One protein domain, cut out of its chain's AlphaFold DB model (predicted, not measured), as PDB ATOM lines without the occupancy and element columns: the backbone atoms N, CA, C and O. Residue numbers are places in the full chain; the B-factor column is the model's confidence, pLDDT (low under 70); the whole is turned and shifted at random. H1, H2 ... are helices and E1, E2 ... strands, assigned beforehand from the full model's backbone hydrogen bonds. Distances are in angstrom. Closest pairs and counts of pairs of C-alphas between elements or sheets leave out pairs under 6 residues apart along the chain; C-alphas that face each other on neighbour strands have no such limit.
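Overview. This is residues 4 to 109 of the 109 residues of an uncharacterized protein of Deltaproteobacteria bacterium (UniProt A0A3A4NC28). With little regular structure, a strongly twisted antiparallel sheet, E2 E1 E3 E4, is partly face to face with two small hairpins, E5-E6 and E7-E8, side by side through E6 and E7. Short H1 lies at one end. The 106 printed residues, 39 in named elements, run E1 E2 E3 H1 E4 E5 E6 E7 E8, mostly strand; compact, radius of gyration of the C-alphas 13.0 A, spans 36 by 27 by 26 A.

Arrangement. E3, residues 30 to 34, is antiparallel to E1, residues 9 to 13 (N 9 and O 32, 2.8 A), and E4, residues 51 to 55 (N 31 and O 54, 2.9 A). E2, residues 19 to 22, forms a hairpin with E1 (N 12 and O 20, 2.9 A). E5, residues 71 to 73, and E6, residues 81 to 83, form another (N 71 and O 83, 2.7 A), as do E7, residues 98 to 102, and E8, residues 105 to 108 (N 100 and O 107, 2.8 A). The closest C-alphas of E6 and E7, Ser 81 and Arg 102, are 4.3 A apart. H1, residues 36 to 40, its O i to N i+4 pair within hydrogen-bond range, is not on the sheet.

Along the chain. E3 measures 13.9 A. E1 begins at C-alpha 9 (-113.513, 18.083, 97.871); E8 ends at C-alpha 108 (-124.280, 27.510, 82.750).

Size, cuts and confidence. The printed part has no cut; links E4 to E5 and E6 to E7 are long. No printed residue is under 70.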
ATOM      1  N   LEU A   4    -120.253  15.886  91.153       97.62
ATOM      2  CA  LEU A   4    -119.493  14.645  91.349       97.62
ATOM      3  C   LEU A   4    -118.567  14.286  90.173       97.62
ATOM      4  O   LEU A   4    -117.540  13.648  90.391       97.62
ATOM      5  N   ASP A   5    -118.875  14.732  88.951       96.56
ATOM      6  CA  ASP A   5    -118.014  14.507  87.782       96.56
ATOM      7  C   ASP A   5    -116.722  15.353  87.846       96.56
ATOM      8  O   ASP A   5    -115.767  15.105  87.106       96.56
ATOM      9  N   LEU A   6    -116.684  16.345  88.744       97.19
ATOM     10  CA  LEU A   6    -115.620  17.339  88.895       97.19
ATOM     11  C   LEU A   6    -114.668  17.055  90.063       97.19
ATOM     12  O   LEU A   6    -113.922  17.946  90.456       97.19
ATOM     13  N   GLU A   7    -114.677  15.842  90.617       96.62
ATOM     14  CA  GLU A   7    -113.846  15.455  91.773       96.62
ATOM     15  C   GLU A   7    -113.935  16.444  92.954       96.62
ATOM     16  O   GLU A   7    -112.916  16.998  93.376       96.62
ATOM     17  N   PRO A   8    -115.142  16.714  93.477       97.38
ATOM     18  CA  PRO A   8    -115.319  17.725  94.500       97.38
ATOM     19  C   PRO A   8    -114.691  17.288  95.828       97.38
ATOM     20  O   PRO A   8    -114.711  16.110  96.185       97.38
ATOM     21  N   ARG A   9    -114.144  18.258  96.561       97.25
ATOM     22  CA  ARG A   9    -113.513  18.083  97.871       97.25
ATOM     23  C   ARG A   9    -113.941  19.215  98.788       97.25
ATOM     24  O   ARG A   9    -113.742  20.384  98.451       97.25
ATOM     25  N   PHE A  10    -114.518  18.896  99.938       97.69
ATOM     26  CA  PHE A  10    -114.738  19.886 100.981       97.69
ATOM     27  C   PHE A  10    -113.401  20.298 101.587       97.69
ATOM     28  O   PHE A  10    -112.487  19.485 101.714       97.69
ATOM     29  N   LEU A  11    -113.281  21.573 101.941       96.50
ATOM     30  CA  LEU A  11    -112.054  22.163 102.454       96.50
ATOM     31  C   LEU A  11    -112.294  22.786 103.826       96.50
ATOM     32  O   LEU A  11    -113.289  23.478 103.999       96.50
ATOM     33  N   THR A  12    -111.359  22.639 104.761       95.69
ATOM     34  CA  THR A  12    -111.254  23.499 105.953       95.69
ATOM     35  C   THR A  12    -110.034  24.399 105.787       95.69
ATOM     36  O   THR A  12    -108.943  23.920 105.450       95.69
ATOM     37  N   ARG A  13    -110.184  25.696 106.045       94.50
ATOM     38  CA  ARG A  13    -109.075  26.649 106.002       94.50
ATOM     39  C   ARG A  13    -108.181  26.450 107.227       94.50
ATOM     40  O   ARG A  13    -108.664  26.405 108.353       94.50
ATOM     41  N   ILE A  14    -106.870  26.381 107.010       93.81
ATOM     42  CA  ILE A  14    -105.875  26.403 108.094       93.81
ATOM     43  C   ILE A  14    -105.376  27.840 108.266       93.81
ATOM     44  O   ILE A  14    -105.440  28.403 109.356       93.81
ATOM     45  N   ASP A  15    -104.953  28.458 107.165       91.38
ATOM     46  CA  ASP A  15    -104.521  29.852 107.090       91.38
ATOM     47  C   ASP A  15    -104.771  30.412 105.675       91.38
ATOM     48  O   ASP A  15    -105.535  29.840 104.903       91.38
ATOM     49  N   ASP A  16    -104.190  31.563 105.331       86.38
ATOM     50  CA  ASP A  16    -104.430  32.209 104.032       86.38
ATOM     51  C   ASP A  16    -103.842  31.468 102.825       86.38
ATOM     52  O   ASP A  16    -104.276  31.711 101.700       86.38
ATOM     53  N   ASN A  17    -102.882  30.570 103.047       84.81
ATOM     54  CA  ASN A  17    -102.199  29.814 101.999       84.81
ATOM     55  C   ASN A  17    -102.436  28.305 102.103       84.81
ATOM     56  O   ASN A  17    -102.158  27.582 101.148       84.81
ATOM     57  N   ASN A  18    -102.933  27.828 103.245       90.75
ATOM     58  CA  ASN A  18    -103.087  26.411 103.528       90.75
ATOM     59  C   ASN A  18    -104.537  26.043 103.843       90.75
ATOM     60  O   ASN A  18    -105.246  26.713 104.598       90.75
ATOM     61  N   PHE A  19    -104.943  24.894 103.321       94.56
ATOM     62  CA  PHE A  19    -106.216  24.255 103.608       94.56
ATOM     63  C   PHE A  19    -106.027  22.740 103.689       94.56
ATOM     64  O   PHE A  19    -105.049  22.191 103.179       94.56
ATOM     65  N   ARG A  20    -106.976  22.070 104.337       95.00
ATOM     66  CA  ARG A  20    -107.075  20.606 104.382       95.00
ATOM     67  C   ARG A  20    -108.361  20.151 103.713       95.00
ATOM     68  O   ARG A  20    -109.349  20.878 103.737       95.00
ATOM     69  N   GLU A  21    -108.344  18.944 103.171       95.25
ATOM     70  CA  GLU A  21    -109.529  18.291 102.616       95.25
ATOM     71  C   GLU A  21    -110.343  17.607 103.723       95.25
ATOM     72  O   GLU A  21    -109.795  17.217 104.759       95.25
ATOM     73  N   HIS A  22    -111.651  17.487 103.510       86.62
ATOM     74  CA  HIS A  22    -112.591  16.839 104.418       86.62
ATOM     75  C   HIS A  22    -113.672  16.077 103.640       86.62
ATOM     76  O   HIS A  22    -113.979  16.409 102.496       86.62
ATOM     77  N   ASP A  23    -114.299  15.102 104.299       85.56
ATOM     78  CA  ASP A  23    -115.383  14.293 103.723       85.56
ATOM     79  C   ASP A  23    -116.787  14.819 104.071       85.56
ATOM     80  O   ASP A  23    -117.790  14.260 103.636       85.56
ATOM     81  N   ASP A  24    -116.873  15.893 104.860       88.75
ATOM     82  CA  ASP A  24    -118.125  16.376 105.455       88.75
ATOM     83  C   ASP A  24    -118.284  17.884 105.252       88.75
ATOM     84  O   ASP A  24    -117.385  18.669 105.576       88.75
ATOM     85  N   ILE A  25    -119.456  18.274 104.755       94.00
ATOM     86  CA  ILE A  25    -119.863  19.660 104.539       94.00
ATOM     87  C   ILE A  25    -119.956  20.442 105.855       94.00
ATOM     88  O   ILE A  25    -119.617  21.626 105.880       94.00
ATOM     89  N   ALA A  26    -120.356  19.804 106.962       90.50
ATOM     90  CA  ALA A  26    -120.602  20.485 108.237       90.50
ATOM     91  C   ALA A  26    -119.327  21.078 108.858       90.50
ATOM     92  O   ALA A  26    -119.393  22.012 109.653       90.50
ATOM     93  N   GLN A  27    -118.167  20.535 108.484       87.38
ATOM     94  CA  GLN A  27    -116.846  20.984 108.932       87.38
ATOM     95  C   GLN A  27    -116.089  21.748 107.838       87.38
ATOM     96  O   GLN A  27    -114.894  22.035 107.978       87.38
ATOM     97  N   SER A  28    -116.770  22.043 106.729       94.88
ATOM     98  CA  SER A  28    -116.170  22.679 105.570       94.88
ATOM     99  C   SER A  28    -116.291  24.199 105.635       94.88
ATOM    100  O   SER A  28    -117.348  24.768 105.896       94.88
ATOM    101  N   ASP A  29    -115.177  24.854 105.344       96.12
ATOM    102  CA  ASP A  29    -115.079  26.277 105.056       96.12
ATOM    103  C   ASP A  29    -115.196  26.559 103.553       96.12
ATOM    104  O   ASP A  29    -115.132  27.713 103.142       96.12
ATOM    105  N   GLY A  30    -115.307  25.539 102.701       96.75
ATOM    106  CA  GLY A  30    -115.422  25.703 101.257       96.75
ATOM    107  C   GLY A  30    -115.437  24.383 100.499       96.75
ATOM    108  O   GLY A  30    -115.363  23.302 101.082       96.75
ATOM    109  N   VAL A  31    -115.513  24.483  99.175       97.50
ATOM    110  CA  VAL A  31    -115.466  23.341  98.257       97.50
ATOM    111  C   VAL A  31    -114.501  23.623  97.109       97.50
ATOM    112  O   VAL A  31    -114.475  24.727  96.558       97.50
ATOM    113  N   MET A  32    -113.713  22.621  96.740       97.25
ATOM    114  CA  MET A  32    -112.824  22.624  95.587       97.25
ATOM    115  C   MET A  32    -113.262  21.571  94.581       97.25
ATOM    116  O   MET A  32    -113.677  20.489  94.974       97.25
ATOM    117  N   PHE A  33    -113.180  21.877  93.292       97.56
ATOM    118  CA  PHE A  33    -113.580  20.970  92.214       97.56
ATOM    119  C   PHE A  33    -112.920  21.381  90.893       97.56
ATOM    120  O   PHE A  33    -112.460  22.513  90.737       97.56
ATOM    121  N   LEU A  34    -112.849  20.472  89.928       97.69
ATOM    122  CA  LEU A  34    -112.325  20.746  88.592       97.69
ATOM    123  C   LEU A  34    -113.222  21.731  87.840       97.69
ATOM    124  O   LEU A  34    -114.443  21.613  87.850       97.69
ATOM    125  N   CYS A  35    -112.628  22.688  87.132       97.38
ATOM    126  CA  CYS A  35    -113.385  23.682  86.381       97.38
ATOM    127  C   CYS A  35    -114.250  23.024  85.288       97.38
ATOM    128  O   CYS A  35    -113.696  22.433  84.351       97.38
ATOM    129  N   PRO A  36    -115.590  23.180  85.328       96.94
ATOM    130  CA  PRO A  36    -116.493  22.495  84.401       96.94
ATOM    131  C   PRO A  36    -116.263  22.913  82.948       96.94
ATOM    132  O   PRO A  36    -116.287  22.075  82.049       96.94
ATOM    133  N   LYS A  37    -115.958  24.197  82.711       96.06
ATOM    134  CA  LYS A  37    -115.666  24.732  81.372       96.06
ATOM    135  C   LYS A  37    -114.368  24.178  80.787       96.06
ATOM    136  O   LYS A  37    -114.278  23.965  79.581       96.06
ATOM    137  N   CYS A  38    -113.337  23.999  81.612       96.44
ATOM    138  CA  CYS A  38    -112.082  23.410  81.151       96.44
ATOM    139  C   CYS A  38    -112.247  21.913  80.901       96.44
ATOM    140  O   CYS A  38    -111.761  21.424  79.884       96.44
ATOM    141  N   LEU A  39    -112.959  21.204  81.781       96.38
ATOM    142  CA  LEU A  39    -113.204  19.776  81.621       96.38
ATOM    143  C   LEU A  39    -114.040  19.479  80.371       96.38
ATOM    144  O   LEU A  39    -113.671  18.597  79.603       96.38
ATOM    145  N   SER A  40    -115.105  20.246  80.117       93.81
ATOM    146  CA  SER A  40    -115.967  20.050  78.940       93.81
ATOM    147  C   SER A  40    -115.252  20.280  77.605       93.81
ATOM    148  O   SER A  40    -115.682  19.758  76.580       93.81
ATOM    149  N   ARG A  41    -114.155  21.044  77.609       93.31
ATOM    150  CA  ARG A  41    -113.336  21.344  76.422       93.31
ATOM    151  C   ARG A  41    -112.107  20.453  76.284       93.31
ATOM    152  O   ARG A  41    -111.381  20.583  75.302       93.31
ATOM    153  N   SER A  42    -111.816  19.613  77.271       92.25
ATOM    154  CA  SER A  42    -110.579  18.846  77.286       92.25
ATOM    155  C   SER A  42    -110.711  17.549  76.493       92.25
ATOM    156  O   SER A  42    -111.477  16.659  76.848       92.25
ATOM    157  N   GLU A  43    -109.881  17.395  75.463       89.56
ATOM    158  CA  GLU A  43    -109.754  16.142  74.703       89.56
ATOM    159  C   GLU A  43    -108.958  15.068  75.465       89.56
ATOM    160  O   GLU A  43    -109.025  13.883  75.148       89.56
ATOM    161  N   ARG A  44    -108.191  15.472  76.488       86.19
ATOM    162  CA  ARG A  44    -107.315  14.591  77.284       86.19
ATOM    163  C   ARG A  44    -107.893  14.289  78.669       86.19
ATOM    164  O   ARG A  44    -107.153  13.984  79.606       86.19
ATOM    165  N   GLY A  45    -109.209  14.418  78.826       88.94
ATOM    166  CA  GLY A  45    -109.880  14.259  80.114       88.94
ATOM    167  C   GLY A  45    -109.425  15.318  81.122       88.94
ATOM    168  O   GLY A  45    -109.510  16.513  80.860       88.94
ATOM    169  N   LYS A  46    -108.928  14.907  82.289       91.56
ATOM    170  CA  LYS A  46    -108.624  15.827  83.404       91.56
ATOM    171  C   LYS A  46    -107.274  16.549  83.274       91.56
ATOM    172  O   LYS A  46    -107.015  17.509  83.995       91.56
ATOM    173  N   VAL A  47    -106.402  16.113  82.362       91.12
ATOM    174  CA  VAL A  47    -105.057  16.690  82.206       91.12
ATOM    175  C   VAL A  47    -105.155  18.146  81.739       91.12
ATOM    176  O   VAL A  47    -105.690  18.420  80.670       91.12
ATOM    177  N   GLY A  48    -104.612  19.078  82.531       89.62
ATOM    178  CA  GLY A  48    -104.617  20.519  82.232       89.62
ATOM    179  C   GLY A  48    -105.884  21.269  82.669       89.62
ATOM    180  O   GLY A  48    -105.974  22.481  82.465       89.62
ATOM    181  N   VAL A  49    -106.848  20.585  83.290       96.38
ATOM    182  CA  VAL A  49    -108.033  21.211  83.892       96.38
ATOM    183  C   VAL A  49    -107.639  21.807  85.243       96.38
ATOM    184  O   VAL A  49    -107.091  21.110  86.093       96.38
ATOM    185  N   HIS A  50    -107.889  23.103  85.448       95.81
ATOM    186  CA  HIS A  50    -107.593  23.741  86.733       95.81
ATOM    187  C   HIS A  50    -108.703  23.506  87.758       95.81
ATOM    188  O   HIS A  50    -109.849  23.224  87.407       95.81
ATOM    189  N   TRP A  51    -108.353  23.705  89.025       96.00
ATOM    190  CA  TRP A  51    -109.271  23.653  90.154       96.00
ATOM    191  C   TRP A  51    -109.931  25.011  90.394       96.00
ATOM    192  O   TRP A  51    -109.282  26.056  90.336       96.00
ATOM    193  N   CYS A  52    -111.224  24.991  90.681       96.06
ATOM    194  CA  CYS A  52    -111.970  26.102  91.245       96.06
ATOM    195  C   CYS A  52    -112.119  25.871  92.746       96.06
ATOM    196  O   CYS A  52    -112.387  24.750  93.169       96.06
ATOM    197  N   ILE A  53    -111.987  26.934  93.537       96.31
ATOM    198  CA  ILE A  53    -112.283  26.910  94.969       96.31
ATOM    199  C   ILE A  53    -113.375  27.935  95.242       96.31
ATOM    200  O   ILE A  53    -113.270  29.090  94.828       96.31
ATOM    201  N   CYS A  54    -114.421  27.499  95.934       96.81
ATOM    202  CA  CYS A  54    -115.519  28.333  96.393       96.81
ATOM    203  C   CYS A  54    -115.530  28.330  97.920       96.81
ATOM    204  O   CYS A  54    -115.881  27.327  98.542       96.81
ATOM    205  N   TRP A  55    -115.113  29.445  98.516       96.75
ATOM    206  CA  TRP A  55    -115.058  29.597  99.967       96.75
ATOM    207  C   TRP A  55    -116.427  29.934 100.565       96.75
ATOM    208  O   TRP A  55    -117.251  30.602  99.941       96.75
ATOM    209  N   GLY A  56    -116.631  29.495 101.800       95.88
ATOM    210  CA  GLY A  56    -117.768  29.782 102.662       95.88
ATOM    211  C   GLY A  56    -117.739  31.207 103.224       95.88
ATOM    212  O   GLY A  56    -116.686  31.844 103.213       95.88
ATOM    213  N   PRO A  57    -118.854  31.737 103.762       95.00
ATOM    214  CA  PRO A  57    -118.940  33.132 104.205       95.00
ATOM    215  C   PRO A  57    -118.089  33.453 105.439       95.00
ATOM    216  O   PRO A  57    -117.771  34.618 105.668       95.00
ATOM    217  N   SER A  58    -117.711  32.436 106.218       93.00
ATOM    218  CA  SER A  58    -116.822  32.545 107.382       93.00
ATOM    219  C   SER A  58    -115.366  32.833 107.004       93.00
ATOM    220  O   SER A  58    -114.613  33.362 107.821       93.00
ATOM    221  N   VAL A  59    -114.953  32.502 105.776       94.81
ATOM    222  CA  VAL A  59    -113.568  32.665 105.325       94.81
ATOM    223  C   VAL A  59    -113.270  34.147 105.050       94.81
ATOM    224  O   VAL A  59    -113.985  34.773 104.261       94.81
ATOM    225  N   PRO A  60    -112.193  34.734 105.613       93.06
ATOM    226  CA  PRO A  60    -111.843  36.139 105.385       93.06
ATOM    227  C   PRO A  60    -111.637  36.452 103.906       93.06
ATOM    228  O   PRO A  60    -110.986  35.677 103.217       93.06
ATOM    229  N   GLN A  61    -112.113  37.599 103.408       91.31
ATOM    230  CA  GLN A  61    -111.946  38.026 102.001       91.31
ATOM    231  C   GLN A  61    -110.480  38.198 101.560       91.31
ATOM    232  O   GLN A  61    -110.216  38.327 100.373       91.31
ATOM    233  N   THR A  62    -109.522  38.190 102.488       90.88
ATOM    234  CA  THR A  62    -108.084  38.182 102.183       90.88
ATOM    235  C   THR A  62    -107.590  36.821 101.688       90.88
ATOM    236  O   THR A  62    -106.588  36.764 100.981       90.88
ATOM    237  N   THR A  63    -108.290  35.730 102.017       92.31
ATOM    238  CA  THR A  63    -107.934  34.377 101.576       92.31
ATOM    239  C   THR A  63    -108.273  34.186 100.096       92.31
ATOM    240  O   THR A  63    -109.414  34.400  99.670       92.31
ATOM    241  N   GLN A  64    -107.288  33.760  99.307       90.69
ATOM    242  CA  GLN A  64    -107.455  33.487  97.879       90.69
ATOM    243  C   GLN A  64    -108.092  32.103  97.638       90.69
ATOM    244  O   GLN A  64    -107.881  31.192  98.436       90.69
ATOM    245  N   PRO A  65    -108.852  31.900  96.547       90.38
ATOM    246  CA  PRO A  65    -109.232  32.901  95.550       90.38
ATOM    247  C   PRO A  65    -110.294  33.912  96.032       90.38
ATOM    248  O   PRO A  65    -111.136  33.637  96.894       90.38
ATOM    249  N   THR A  66    -110.243  35.100  95.431       87.12
ATOM    250  CA  THR A  66    -111.164  36.236  95.630       87.12
ATOM    251  C   THR A  66    -111.834  36.624  94.300       87.12
ATOM    252  O   THR A  66    -111.294  36.275  93.247       87.12
ATOM    253  N   PRO A  67    -112.975  37.345  94.287       72.00
ATOM    254  CA  PRO A  67    -113.862  37.692  95.400       72.00
ATOM    255  C   PRO A  67    -115.053  36.715  95.446       72.00
ATOM    256  O   PRO A  67    -115.978  36.818  94.647       72.00
ATOM    257  N   GLY A  68    -115.042  35.734  96.349       85.81
ATOM    258  CA  GLY A  68    -116.028  34.649  96.288       85.81
ATOM    259  C   GLY A  68    -116.350  34.033  97.636       85.81
ATOM    260  O   GLY A  68    -115.516  33.324  98.188       85.81
ATOM    261  N   ARG A  69    -117.544  34.299  98.172       95.12
ATOM    262  CA  ARG A  69    -118.006  33.764  99.458       95.12
ATOM    263  C   ARG A  69    -119.461  33.325  99.330       95.12
ATOM    264  O   ARG A  69    -120.345  34.169  99.192       95.12
ATOM    265  N   TRP A  70    -119.692  32.020  99.352       97.00
ATOM    266  CA  TRP A  70    -121.005  31.411  99.144       97.00
ATOM    267  C   TRP A  70    -121.406  30.618 100.372       97.00
ATOM    268  O   TRP A  70    -120.578  29.929 100.940       97.00
ATOM    269  N   GLY A  71    -122.669  30.664 100.775       97.06
ATOM    270  CA  GLY A  71    -123.230  29.652 101.659       97.06
ATOM    271  C   GLY A  71    -123.254  28.303 100.943       97.06
ATOM    272  O   GLY A  71    -123.744  28.220  99.816       97.06
ATOM    273  N   LEU A  72    -122.719  27.273 101.593       96.75
ATOM    274  CA  LEU A  72    -122.781  25.888 101.137       96.75
ATOM    275  C   LEU A  72    -124.064  25.277 101.714       96.75
ATOM    276  O   LEU A  72    -124.150  25.055 102.921       96.75
ATOM    277  N   VAL A  73    -125.076  25.065 100.873       97.00
ATOM    278  CA  VAL A  73    -126.388  24.537 101.282       97.00
ATOM    279  C   VAL A  73    -126.581  23.151 100.683       97.00
ATOM    280  O   VAL A  73    -126.392  22.983  99.485       97.00
ATOM    281  N   GLY A  74    -126.966  22.177 101.503       96.06
ATOM    282  CA  GLY A  74    -127.144  20.781 101.102       96.06
ATOM    283  C   GLY A  74    -126.672  19.839 102.204       96.06
ATOM    284  O   GLY A  74    -126.375  20.275 103.320       96.06
ATOM    285  N   THR A  75    -126.598  18.553 101.888       96.00
ATOM    286  CA  THR A  75    -126.082  17.510 102.787       96.00
ATOM    287  C   THR A  75    -124.758  16.922 102.306       96.00
ATOM    288  O   THR A  75    -124.012  16.356 103.104       96.00
ATOM    289  N   GLY A  76    -124.426  17.089 101.026       96.31
ATOM    290  CA  GLY A  76    -123.181  16.621 100.432       96.31
ATOM    291  C   GLY A  76    -123.022  17.114  98.997       96.31
ATOM    292  O   GLY A  76    -123.651  18.078  98.575       96.31
ATOM    293  N   TYR A  77    -122.163  16.464  98.215       97.50
ATOM    294  CA  TYR A  77    -121.898  16.880  96.830       97.50
ATOM    295  C   TYR A  77    -123.088  16.665  95.883       97.50
ATOM    296  O   TYR A  77    -123.182  17.329  94.853       97.50
ATOM    297  N   GLN A  78    -123.968  15.716  96.201       97.38
ATOM    298  CA  GLN A  78    -125.103  15.306  95.372       97.38
ATOM    299  C   GLN A  78    -126.211  16.357  95.310       97.38
ATOM    300  O   GLN A  78    -126.966  16.360  94.347       97.38
ATOM    301  N   ASP A  79    -126.321  17.197  96.335       97.88
ATOM    302  CA  ASP A  79    -127.381  18.191  96.510       97.88
ATOM    303  C   ASP A  79    -126.817  19.582  96.857       97.88
ATOM    304  O   ASP A  79    -127.561  20.473  97.264       97.88
ATOM    305  N   LEU A  80    -125.505  19.787  96.685       97.81
ATOM    306  CA  LEU A  80    -124.857  21.051  97.018       97.81
ATOM    307  C   LEU A  80    -125.389  22.192  96.146       97.81
ATOM    308  O   LEU A  80    -125.372  22.121  94.917       97.81
ATOM    309  N   SER A  81    -125.745  23.290  96.798       98.12
ATOM    310  CA  SER A  81    -126.052  24.584  96.201       98.12
ATOM    311  C   SER A  81    -125.140  25.661  96.786       98.12
ATOM    312  O   SER A  81    -124.944  25.732  98.001       98.12
ATOM    313  N   LEU A  82    -124.600  26.530  95.925       97.50
ATOM    314  CA  LEU A  82    -123.840  27.710  96.350       97.50
ATOM    315  C   LEU A  82    -124.750  28.939  96.361       97.50
ATOM    316  O   LEU A  82    -125.258  29.340  95.316       97.50
ATOM    317  N   ILE A  83    -124.934  29.554  97.531       96.69
ATOM    318  CA  ILE A  83    -125.876  30.664  97.728       96.69
ATOM    319  C   ILE A  83    -125.145  31.935  98.164       96.69
ATOM    320  O   ILE A  83    -124.480  31.971  99.192       96.69
ATOM    321  N   ALA A  84    -125.300  33.014  97.407       92.88
ATOM    322  CA  ALA A  84    -124.816  34.349  97.762       92.88
ATOM    323  C   ALA A  84    -125.698  35.423  97.110       92.88
ATOM    324  O   ALA A  84    -126.551  35.104  96.279       92.88
ATOM    325  N   GLY A  85    -125.462  36.703  97.438       86.75
ATOM    326  CA  GLY A  85    -126.168  37.831  96.807       86.75
ATOM    327  C   GLY A  85    -126.114  37.783  95.272       86.75
ATOM    328  O   GLY A  85    -127.114  38.048  94.615       86.75
ATOM    329  N   SER A  86    -124.983  37.332  94.714       86.69
ATOM    330  CA  SER A  86    -124.909  36.734  93.377       86.69
ATOM    331  C   SER A  86    -124.385  35.306  93.506       86.69
ATOM    332  O   SER A  86    -123.234  35.091  93.878       86.69
ATOM    333  N   SER A  87    -125.239  34.322  93.228       92.56
ATOM    334  CA  SER A  87    -124.922  32.900  93.432       92.56
ATOM    335  C   SER A  87    -124.087  32.280  92.301       92.56
ATOM    336  O   SER A  87    -123.766  31.097  92.354       92.56
ATOM    337  N   SER A  88    -123.735  33.044  91.263       94.75
ATOM    338  CA  SER A  88    -122.874  32.538  90.189       94.75
ATOM    339  C   SER A  88    -121.406  32.525  90.601       94.75
ATOM    340  O   SER A  88    -120.928  33.457  91.248       94.75
ATOM    341  N   VAL A  89    -120.669  31.533  90.121       95.38
ATOM    342  CA  VAL A  89    -119.209  31.496  90.126       95.38
ATOM    343  C   VAL A  89    -118.728  32.094  88.808       95.38
ATOM    344  O   VAL A  89    -118.973  31.526  87.745       95.38
ATOM    345  N   LEU A  90    -118.066  33.249  88.875       94.75
ATOM    346  CA  LEU A  90    -117.486  33.935  87.719       94.75
ATOM    347  C   LEU A  90    -115.974  34.051  87.896       94.75
ATOM    348  O   LEU A  90    -115.495  34.711  88.819       94.75
ATOM    349  N   LEU A  91    -115.219  33.459  86.977       93.62
ATOM    350  CA  LEU A  91    -113.778  33.662  86.893       93.62
ATOM    351  C   LEU A  91    -113.492  34.860  85.988       93.62
ATOM    352  O   LEU A  91    -113.747  34.812  84.788       93.62
ATOM    353  N   GLN A  92    -112.932  35.928  86.556       89.38
ATOM    354  CA  GLN A  92    -112.603  37.152  85.811       89.38
ATOM    355  C   GLN A  92    -111.335  37.031  84.947       89.38
ATOM    356  O   GLN A  92    -111.051  37.918  84.150       89.38
ATOM    357  N   GLY A  93    -110.578  35.941  85.089       87.88
ATOM    358  CA  GLY A  93    -109.381  35.659  84.301       87.88
ATOM    359  C   GLY A  93    -109.241  34.174  83.963       87.88
ATOM    360  O   GLY A  93    -110.039  33.330  84.381       87.88
ATOM    361  N   GLY A  94    -108.215  33.841  83.179       91.44
ATOM    362  CA  GLY A  94    -107.962  32.469  82.741       91.44
ATOM    363  C   GLY A  94    -109.027  31.972  81.759       91.44
ATOM    364  O   GLY A  94    -109.178  32.513  80.666       91.44
ATOM    365  N   CYS A  95    -109.764  30.919  82.121       94.12
ATOM    366  CA  CYS A  95    -110.740  30.309  81.212       94.12
ATOM    367  C   CYS A  95    -112.063  31.083  81.085       94.12
ATOM    368  O   CYS A  95    -112.868  30.746  80.212       94.12
ATOM    369  N   HIS A  96    -112.304  32.092  81.931       95.19
ATOM    370  CA  HIS A  96    -113.555  32.860  81.985       95.19
ATOM    371  C   HIS A  96    -114.795  31.966  82.162       95.19
ATOM    372  O   HIS A  96    -115.747  32.039  81.381       95.19
ATOM    373  N   ALA A  97    -114.743  31.015  83.097       95.56
ATOM    374  CA  ALA A  97    -115.909  30.204  83.429       95.56
ATOM    375  C   ALA A  97    -116.960  31.055  84.145       95.56
ATOM    376  O   ALA A  97    -116.614  31.885  84.988       95.56
ATOM    377  N   HIS A  98    -118.226  30.818  83.808       96.44
ATOM    378  CA  HIS A  98    -119.373  31.435  84.457       96.44
ATOM    379  C   HIS A  98    -120.488  30.396  84.573       96.44
ATOM    380  O   HIS A  98    -120.946  29.867  83.563       96.44
ATOM    381  N   PHE A  99    -120.838  30.025  85.800       96.88
ATOM    382  CA  PHE A  99    -121.809  28.965  86.070       96.88
ATOM    383  C   PHE A  99    -122.415  29.111  87.469       96.88
ATOM    384  O   PHE A  99    -121.970  29.923  88.280       96.88
ATOM    385  N   PHE A 100    -123.420  28.299  87.762       97.62
ATOM    386  CA  PHE A 100    -124.005  28.095  89.080       97.62
ATOM    387  C   PHE A 100    -123.811  26.642  89.513       97.62
ATOM    388  O   PHE A 100    -123.688  25.754  88.669       97.62
ATOM    389  N   ILE A 101    -123.846  26.406  90.824       97.94
ATOM    390  CA  ILE A 101    -124.010  25.069  91.398       97.94
ATOM    391  C   ILE A 101    -125.351  25.050  92.125       97.94
ATOM    392  O   ILE A 101    -125.556  25.857  93.039       97.94
ATOM    393  N   ARG A 102    -126.270  24.194  91.675       97.81
ATOM    394  CA  ARG A 102    -127.634  24.071  92.206       97.81
ATOM    395  C   ARG A 102    -128.002  22.601  92.296       97.81
ATOM    396  O   ARG A 102    -127.951  21.915  91.281       97.81
ATOM    397  N   ASP A 103    -128.358  22.146  93.488       98.00
ATOM    398  CA  ASP A 103    -128.771  20.769  93.777       98.00
ATOM    399  C   ASP A 103    -127.808  19.724  93.174       98.00
ATOM    400  O   ASP A 103    -128.219  18.769  92.519       98.00
ATOM    401  N   GLY A 104    -126.499  19.954  93.334       97.81
ATOM    402  CA  GLY A 104    -125.437  19.083  92.819       97.81
ATOM    403  C   GLY A 104    -125.188  19.166  91.306       97.81
ATOM    404  O   GLY A 104    -124.330  18.444  90.791       97.81
ATOM    405  N   GLU A 105    -125.882  20.044  90.580       98.31
ATOM    406  CA  GLU A 105    -125.721  20.252  89.138       98.31
ATOM    407  C   GLU A 105    -124.978  21.552  88.823       98.31
ATOM    408  O   GLU A 105    -125.200  22.604  89.429       98.31
ATOM    409  N   ILE A 106    -124.122  21.489  87.803       98.00
ATOM    410  CA  ILE A 106    -123.535  22.666  87.167       98.00
ATOM    411  C   ILE A 106    -124.501  23.199  86.116       98.00
ATOM    412  O   ILE A 106    -124.817  22.504  85.143       98.00
ATOM    413  N   VAL A 107    -124.912  24.453  86.293       96.81
ATOM    414  CA  VAL A 107    -125.803  25.176  85.379       96.81
ATOM    415  C   VAL A 107    -125.029  26.334  84.762       96.81
ATOM    416  O   VAL A 107    -124.518  27.183  85.489       96.81
ATOM    417  N   GLU A 108    -124.913  26.376  83.436       90.38
ATOM    418  CA  GLU A 108    -124.280  27.510  82.750       90.38
ATOM    419  C   GLU A 108    -125.089  28.800  82.970       90.38
ATOM    420  O   GLU A 108    -126.314  28.755  83.118       90.38
ATOM    421  N   ALA A 109    -124.381  29.927  83.071       85.25
ATOM    422  CA  ALA A 109    -124.958  31.237  83.362       85.25
ATOM    423  C   ALA A 109    -125.237  32.066  82.105       85.25
ATOM    424  O   ALA A 109    -124.488  31.908  81.114       85.25
TER     425      ALA A 109